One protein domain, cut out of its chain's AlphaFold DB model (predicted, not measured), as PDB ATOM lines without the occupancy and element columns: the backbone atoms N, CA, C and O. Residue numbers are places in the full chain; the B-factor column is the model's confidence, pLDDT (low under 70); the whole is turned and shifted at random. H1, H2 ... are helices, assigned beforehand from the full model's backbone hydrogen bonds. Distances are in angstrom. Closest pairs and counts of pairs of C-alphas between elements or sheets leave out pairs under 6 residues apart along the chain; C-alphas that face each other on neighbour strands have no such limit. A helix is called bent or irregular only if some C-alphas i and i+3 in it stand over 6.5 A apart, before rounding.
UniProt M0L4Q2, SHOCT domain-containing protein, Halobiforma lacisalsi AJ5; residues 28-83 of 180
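AT A GLANCE: This is residues 28 to 83 of the 180 residues of the protein "SHOCT domain-containing protein" of Halobiforma lacisalsi AJ5 (UniProt M0L4Q2). Three helices make a flat, open zigzag like the letter N: the long helix H2 is the slanting stroke, and H1 and H3 fold back from its two ends as the other strokes, running in nearly the same direction and far from each other. The helices meet only near the two corners, and much of each stands free. The printed part has 56 residues, with the named helices H1, H2 and H3 in that order along the chain and no named strand; the class is all helix. The whole is only just extended, close to loose, with a radius of gyration of the C-alphas of 15.5 A, and the C-alphas span 40 by 28 by 11 A.

IN THESE COORDINATES: Begin with H2, residues 48 to 68: find C-alpha 48 at (130.124, 171.961, 146.038), and from there the helix runs 29.1 A to C-alpha 68 at (137.998, 198.821, 138.194). H2 is neither bent nor irregular, but only just: C-alphas 58 and 61 are 6.1 A apart. Before it look for H1, residues 28 to 43, which is 21.6 A long. After it comes H3, residues 71 to 83, 19.2 A long, which ends with C-alpha 83 at (125.767, 187.807, 121.088).

HOW THE PARTS SIT: Start from H2 and look first toward H1. The two form a helical hairpin and only just touch, with 3 pairs of C-alphas within 8 A; the closest C-alphas, those of Ala 41 and Trp 49, are 5.9 A apart. H1 touches H2 with residues 38 to 42 alone, and H2 touches H1 with residue 49 alone. Their lines stand at a steep tilt of 43 degrees, and they run opposite ways. At the other end of H2, H2 touches H3 with residues 65 to 66 alone, and H3 touches H2 with residues 73 to 74 alone: these helices touch only at the corner by their link, and only just, with 3 pairs of C-alphas within 8 A. The closest C-alphas there are those of Ala 65 and Arg 74, at 6.8 A. H2 and H3 run opposite ways at a steep tilt of 42 degrees. H1 and H3 are apart. In the backbone, every O i to N i+4 pair of H1 is within hydrogen-bond range, against 16 of 17 in H2 and 2 of 9 in H3, where 0 of the 10 O i to N i+3 pairs are within range.

THE WHOLE: The two C-alphas farthest apart are those of Ile 29 and Ser 83, at 42.9 A. Residues 28 to 36, 43 to 48, 54 to 60 and 78 to 83 stand free. The printed part has no cut, and both links, H1 to H2 and H2 to H3, are tight. The mean pLDDT of the printed part is 75.9; look at residues 69 to 83 for the low confidence, under 70, with a mean of 53 in H3.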
ATOM      1  N   GLY A  28     150.750 185.180 154.662       80.88
ATOM      2  CA  GLY A  28     151.237 183.813 154.438       80.88
ATOM      3  C   GLY A  28     150.311 182.752 155.032       80.88
ATOM      4  O   GLY A  28     150.016 181.746 154.396       80.88
ATOM      5  N   ILE A  29     149.781 182.999 156.229       85.06
ATOM      6  CA  ILE A  29     148.792 182.122 156.860       85.06
ATOM      7  C   ILE A  29     147.470 182.192 156.089       85.06
ATOM      8  O   ILE A  29     146.869 181.157 155.832       85.06
ATOM      9  N   ALA A  30     147.033 183.378 155.656       88.31
ATOM     10  CA  ALA A  30     145.826 183.540 154.851       88.31
ATOM     11  C   ALA A  30     145.929 182.799 153.512       88.31
ATOM     12  O   ALA A  30     145.004 182.073 153.157       88.31
ATOM     13  N   SER A  31     147.051 182.910 152.792       90.50
ATOM     14  CA  SER A  31     147.246 182.194 151.526       90.50
ATOM     15  C   SER A  31     147.346 180.679 151.724       90.50
ATOM     16  O   SER A  31     146.772 179.929 150.932       90.50
ATOM     17  N   MET A  32     147.982 180.216 152.806       88.81
ATOM     18  CA  MET A  32     148.060 178.796 153.161       88.81
ATOM     19  C   MET A  32     146.690 178.230 153.571       88.81
ATOM     20  O   MET A  32     146.348 177.118 153.175       88.81
ATOM     21  N   LEU A  33     145.874 179.005 154.293       92.44
ATOM     22  CA  LEU A  33     144.501 178.638 154.659       92.44
ATOM     23  C   LEU A  33     143.560 178.638 153.449       92.44
ATOM     24  O   LEU A  33     142.785 177.702 153.305       92.44
ATOM     25  N   VAL A  34     143.636 179.638 152.563       87.50
ATOM     26  CA  VAL A  34     142.819 179.708 151.334       87.50
ATOM     27  C   VAL A  34     143.162 178.554 150.395       87.50
ATOM     28  O   VAL A  34     142.272 177.825 149.961       87.50
ATOM     29  N   THR A  35     144.454 178.341 150.138       89.62
ATOM     30  CA  THR A  35     144.935 177.236 149.298       89.62
ATOM     31  C   THR A  35     144.596 175.882 149.922       89.62
ATOM     32  O   THR A  35     144.126 174.981 149.233       89.62
ATOM     33  N   GLY A  36     144.774 175.741 151.240       90.75
ATOM     34  CA  GLY A  36     144.426 174.533 151.982       90.75
ATOM     35  C   GLY A  36     142.925 174.243 151.993       90.75
ATOM     36  O   GLY A  36     142.534 173.087 151.871       90.75
ATOM     37  N   LEU A  37     142.079 175.274 152.073       87.25
ATOM     38  CA  LEU A  37     140.625 175.141 151.990       87.25
ATOM     39  C   LEU A  37     140.198 174.638 150.607       87.25
ATOM     40  O   LEU A  37     139.367 173.738 150.515       87.25
ATOM     41  N   TRP A  38     140.810 175.159 149.543       84.56
ATOM     42  CA  TRP A  38     140.573 174.706 148.172       84.56
ATOM     43  C   TRP A  38     141.036 173.268 147.931       84.56
ATOM     44  O   TRP A  38     140.268 172.437 147.446       84.56
ATOM     45  N   LEU A  39     142.271 172.944 148.323       85.94
ATOM     46  CA  LEU A  39     142.824 171.593 148.202       85.94
ATOM     47  C   LEU A  39     142.056 170.585 149.063       85.94
ATOM     48  O   LEU A  39     141.792 169.470 148.620       85.94
ATOM     49  N   GLY A  40     141.654 170.977 150.273       87.44
ATOM     50  CA  GLY A  40     140.844 170.161 151.173       87.44
ATOM     51  C   GLY A  40     139.451 169.879 150.614       87.44
ATOM     52  O   GLY A  40     138.978 168.743 150.695       87.44
ATOM     53  N   ALA A  41     138.811 170.875 149.997       83.25
ATOM     54  CA  ALA A  41     137.515 170.703 149.347       83.25
ATOM     55  C   ALA A  41     137.598 169.759 148.128       83.25
ATOM     56  O   ALA A  41     136.730 168.900 147.964       83.25
ATOM     57  N   MET A  42     138.683 169.832 147.345       81.62
ATOM     58  CA  MET A  42     138.965 168.873 146.269       81.62
ATOM     59  C   MET A  42     139.226 167.456 146.802       81.62
ATOM     60  O   MET A  42     138.626 166.495 146.324       81.62
ATOM     61  N   PHE A  43     140.097 167.317 147.805       80.69
ATOM     62  CA  PHE A  43     140.530 166.020 148.338       80.69
ATOM     63  C   PHE A  43     139.415 165.270 149.075       80.69
ATOM     64  O   PHE A  43     139.356 164.045 149.043       80.69
ATOM     65  N   THR A  44     138.492 166.000 149.702       83.69
ATOM     66  CA  THR A  44     137.321 165.416 150.377       83.69
ATOM     67  C   THR A  44     136.222 165.019 149.370       83.69
ATOM     68  O   THR A  44     135.181 164.505 149.768       83.69
ATOM     69  N   GLY A  45     136.436 165.232 148.061       76.06
ATOM     70  CA  GLY A  45     135.516 164.819 146.995       76.06
ATOM     71  C   GLY A  45     134.255 165.679 146.897       76.06
ATOM     72  O   GLY A  45     133.209 165.194 146.472       76.06
ATOM     73  N   GLN A  46     134.320 166.939 147.331       77.62
ATOM     74  CA  GLN A  46     133.114 167.727 147.545       77.62
ATOM     75  C   GLN A  46     132.617 168.458 146.307       77.62
ATOM     76  O   GLN A  46     133.073 169.548 146.006       77.62
ATOM     77  N   SER A  47     131.592 167.941 145.636       72.81
ATOM     78  CA  SER A  47     131.018 168.560 144.426       72.81
ATOM     79  C   SER A  47     130.636 170.048 144.562       72.81
ATOM     80  O   SER A  47     130.594 170.768 143.565       72.81
ATOM     81  N   TRP A  48     130.422 170.551 145.783       81.25
ATOM     82  CA  TRP A  48     130.124 171.961 146.038       81.25
ATOM     83  C   TRP A  48     131.318 172.914 145.877       81.25
ATOM     84  O   TRP A  48     131.086 174.113 145.749       81.25
ATOM     85  N   TRP A  49     132.574 172.442 145.853       83.75
ATOM     86  CA  TRP A  49     133.735 173.329 145.656       83.75
ATOM     87  C   TRP A  49     133.722 173.959 144.260       83.75
ATOM     88  O   TRP A  49     133.966 175.156 144.120       83.75
ATOM     89  N   LEU A  50     133.332 173.178 143.249       79.75
ATOM     90  CA  LEU A  50     133.109 173.641 141.880       79.75
ATOM     91  C   LEU A  50     131.938 174.626 141.806       79.75
ATOM     92  O   LEU A  50     132.061 175.672 141.179       79.75
ATOM     93  N   ALA A  51     130.830 174.336 142.493       83.44
ATOM     94  CA  ALA A  51     129.686 175.246 142.553       83.44
ATOM     95  C   ALA A  51     130.040 176.577 143.246       83.44
ATOM     96  O   ALA A  51     129.675 177.643 142.762       83.44
ATOM     97  N   ALA A  52     130.795 176.539 144.346       83.81
ATOM     98  CA  ALA A  52     131.259 177.732 145.051       83.81
ATOM     99  C   ALA A  52     132.249 178.559 144.211       83.81
ATOM    100  O   ALA A  52     132.173 179.785 144.211       83.81
ATOM    101  N   LEU A  53     133.143 177.898 143.471       86.06
ATOM    102  CA  LEU A  53     134.062 178.527 142.518       86.06
ATOM    103  C   LEU A  53     133.288 179.196 141.380       86.06
ATOM    104  O   LEU A  53     133.534 180.361 141.083       86.06
ATOM    105  N   LEU A  54     132.312 178.493 140.802       85.50
ATOM    106  CA  LEU A  54     131.448 179.004 139.742       85.50
ATOM    107  C   LEU A  54     130.677 180.247 140.202       85.50
ATOM    108  O   LEU A  54     130.722 181.281 139.543       85.50
ATOM    109  N   VAL A  55     130.021 180.171 141.362       87.94
ATOM    110  CA  VAL A  55     129.311 181.313 141.958       87.94
ATOM    111  C   VAL A  55     130.279 182.461 142.246       87.94
ATOM    112  O   VAL A  55     129.977 183.613 141.943       87.94
ATOM    113  N   GLY A  56     131.463 182.157 142.783       85.88
ATOM    114  CA  GLY A  56     132.515 183.139 143.018       85.88
ATOM    115  C   GLY A  56     132.939 183.845 141.734       85.88
ATOM    116  O   GLY A  56     133.003 185.066 141.714       85.88
ATOM    117  N   TYR A  57     133.156 183.114 140.645       86.94
ATOM    118  CA  TYR A  57     133.526 183.682 139.352       86.94
ATOM    119  C   TYR A  57     132.420 184.583 138.782       86.94
ATOM    120  O   TYR A  57     132.692 185.731 138.427       86.94
ATOM    121  N   ILE A  58     131.169 184.104 138.796       88.50
ATOM    122  CA  ILE A  58     129.992 184.853 138.325       88.50
ATOM    123  C   ILE A  58     129.804 186.164 139.098       88.50
ATOM    124  O   ILE A  58     129.310 187.130 138.534       88.50
ATOM    125  N   VAL A  59     130.185 186.230 140.375       88.94
ATOM    126  CA  VAL A  59     130.010 187.442 141.195       88.94
ATOM    127  C   VAL A  59     131.251 188.337 141.177       88.94
ATOM    128  O   VAL A  59     131.134 189.559 141.078       88.94
ATOM    129  N   VAL A  60     132.447 187.757 141.272       86.12
ATOM    130  CA  VAL A  60     133.708 188.500 141.399       86.12
ATOM    131  C   VAL A  60     134.065 189.199 140.094       86.12
ATOM    132  O   VAL A  60     134.443 190.366 140.149       86.12
ATOM    133  N   VAL A  61     133.898 188.550 138.935       86.12
ATOM    134  CA  VAL A  61     134.232 189.163 137.637       86.12
ATOM    135  C   VAL A  61     133.396 190.426 137.382       86.12
ATOM    136  O   VAL A  61     134.001 191.484 137.202       86.12
ATOM    137  N   PRO A  62     132.049 190.412 137.489       77.69
ATOM    138  CA  PRO A  62     131.252 191.633 137.354       77.69
ATOM    139  C   PRO A  62     131.555 192.673 138.429       77.69
ATOM    140  O   PRO A  62     131.538 193.866 138.150       77.69
ATOM    141  N   THR A  63     131.860 192.251 139.658       86.94
ATOM    142  CA  THR A  63     132.206 193.189 140.736       86.94
ATOM    143  C   THR A  63     133.511 193.926 140.433       86.94
ATOM    144  O   THR A  63     133.577 195.141 140.603       86.94
ATOM    145  N   VAL A  64     134.541 193.221 139.954       85.00
ATOM    146  CA  VAL A  64     135.822 193.823 139.556       85.00
ATOM    147  C   VAL A  64     135.645 194.694 138.316       85.00
ATOM    148  O   VAL A  64     136.148 195.813 138.307       85.00
ATOM    149  N   ALA A  65     134.868 194.247 137.327       77.12
ATOM    150  CA  ALA A  65     134.532 195.050 136.152       77.12
ATOM    151  C   ALA A  65     133.773 196.332 136.531       77.12
ATOM    152  O   ALA A  65     133.994 197.386 135.949       77.12
ATOM    153  N   ILE A  66     132.909 196.291 137.550       77.44
ATOM    154  CA  ILE A  66     132.230 197.497 138.025       77.44
ATOM    155  C   ILE A  66     133.181 198.432 138.776       77.44
ATOM    156  O   ILE A  66     133.062 199.649 138.642       77.44
ATOM    157  N   LEU A  67     134.078 197.866 139.584       79.12
ATOM    158  CA  LEU A  67     134.926 198.611 140.512       79.12
ATOM    159  C   LEU A  67     136.194 199.183 139.863       79.12
ATOM    160  O   LEU A  67     136.671 200.230 140.293       79.12
ATOM    161  N   PHE A  68     136.735 198.493 138.862       75.00
ATOM    162  CA  PHE A  68     137.998 198.821 138.194       75.00
ATOM    163  C   PHE A  68     137.907 198.819 136.665       75.00
ATOM    164  O   PHE A  68     138.862 199.257 136.033       75.00
ATOM    165  N   GLY A  69     136.810 198.329 136.078       57.44
ATOM    166  CA  GLY A  69     136.617 198.354 134.629       57.44
ATOM    167  C   GLY A  69     136.316 199.770 134.158       57.44
ATOM    168  O   GLY A  69     135.324 200.386 134.572       57.44
ATOM    169  N   ASP A  70     137.206 200.269 133.306       58.88
ATOM    170  CA  ASP A  70     137.031 201.513 132.567       58.88
ATOM    171  C   ASP A  70     135.867 201.351 131.565       58.88
ATOM    172  O   ASP A  70     135.368 200.245 131.333       58.88
ATOM    173  N   GLU A  71     135.368 202.446 130.996       56.03
ATOM    174  CA  GLU A  71     134.158 202.454 130.153       56.03
ATOM    175  C   GLU A  71     134.274 201.496 128.946       56.03
ATOM    176  O   GLU A  71     133.271 200.922 128.526       56.03
ATOM    177  N   ALA A  72     135.500 201.246 128.470       54.81
ATOM    178  CA  ALA A  72     135.813 200.336 127.368       54.81
ATOM    179  C   ALA A  72     135.692 198.834 127.717       54.81
ATOM    180  O   ALA A  72     135.258 198.050 126.878       54.81
ATOM    181  N   ASP A  73     136.002 198.425 128.953       56.66
ATOM    182  CA  ASP A  73     135.984 197.003 129.350       56.66
ATOM    183  C   ASP A  73     134.553 196.467 129.535       56.66
ATOM    184  O   ASP A  73     134.302 195.260 129.523       56.66
ATOM    185  N   ARG A  74     133.590 197.375 129.742       55.22
ATOM    186  CA  ARG A  74     132.195 197.041 130.057       55.22
ATOM    187  C   ARG A  74     131.370 196.702 128.807       55.22
ATOM    188  O   ARG A  74     130.402 195.954 128.930       55.22
ATOM    189  N   GLU A  75     131.738 197.228 127.637       52.16
ATOM    190  CA  GLU A  75     131.032 196.989 126.366       52.16
ATOM    191  C   GLU A  75     131.526 195.717 125.652       52.16
ATOM    192  O   GLU A  75     130.711 194.957 125.137       52.16
ATOM    193  N   GLU A  76     132.829 195.412 125.709       53.16
ATOM    194  CA  GLU A  76     133.414 194.239 125.037       53.16
ATOM    195  C   GLU A  76     132.950 192.903 125.653       53.16
ATOM    196  O   GLU A  76     132.674 191.937 124.944       53.16
ATOM    197  N   TRP A  77     132.792 192.852 126.980       57.72
ATOM    198  CA  TRP A  77     132.459 191.618 127.703       57.72
ATOM    199  C   TRP A  77     130.970 191.235 127.682       57.72
ATOM    200  O   TRP A  77     130.632 190.056 127.796       57.72
ATOM    201  N   VAL A  78     130.058 192.209 127.585       54.41
ATOM    202  CA  VAL A  78     128.604 191.947 127.619       54.41
ATOM    203  C   VAL A  78     128.079 191.556 126.237       54.41
ATOM    204  O   VAL A  78     127.195 190.696 126.142       54.41
ATOM    205  N   ASP A  79     128.643 192.132 125.172       51.91
ATOM    206  CA  ASP A  79     128.255 191.787 123.805       51.91
ATOM    207  C   ASP A  79     128.723 190.379 123.420       51.91
ATOM    208  O   ASP A  79     127.938 189.663 122.812       51.91
ATOM    209  N   ASP A  80     129.906 189.914 123.832       48.88
ATOM    210  CA  ASP A  80     130.378 188.549 123.529       48.88
ATOM    211  C   ASP A  80     129.469 187.460 124.138       48.88
ATOM    212  O   ASP A  80     128.994 186.556 123.443       48.88
ATOM    213  N   TRP A  81     129.107 187.602 125.421       48.59
ATOM    214  CA  TRP A  81     128.291 186.605 126.126       48.59
ATOM    215  C   TRP A  81     126.820 186.587 125.676       48.59
ATOM    216  O   TRP A  81     126.206 185.524 125.630       48.59
ATOM    217  N   THR A  82     126.245 187.743 125.317       50.53
ATOM    218  CA  THR A  82     124.845 187.832 124.846       50.53
ATOM    219  C   THR A  82     124.693 187.714 123.324       50.53
ATOM    220  O   THR A  82     123.610 187.370 122.837       50.53
ATOM    221  N   SER A  83     125.758 187.952 122.552       45.62
ATOM    222  CA  SER A  83     125.767 187.807 121.088       45.62
ATOM    223  C   SER A  83     126.264 186.441 120.616       45.62
ATOM    224  O   SER A  83     125.929 186.045 119.495       45.62
TER     225      SER A  83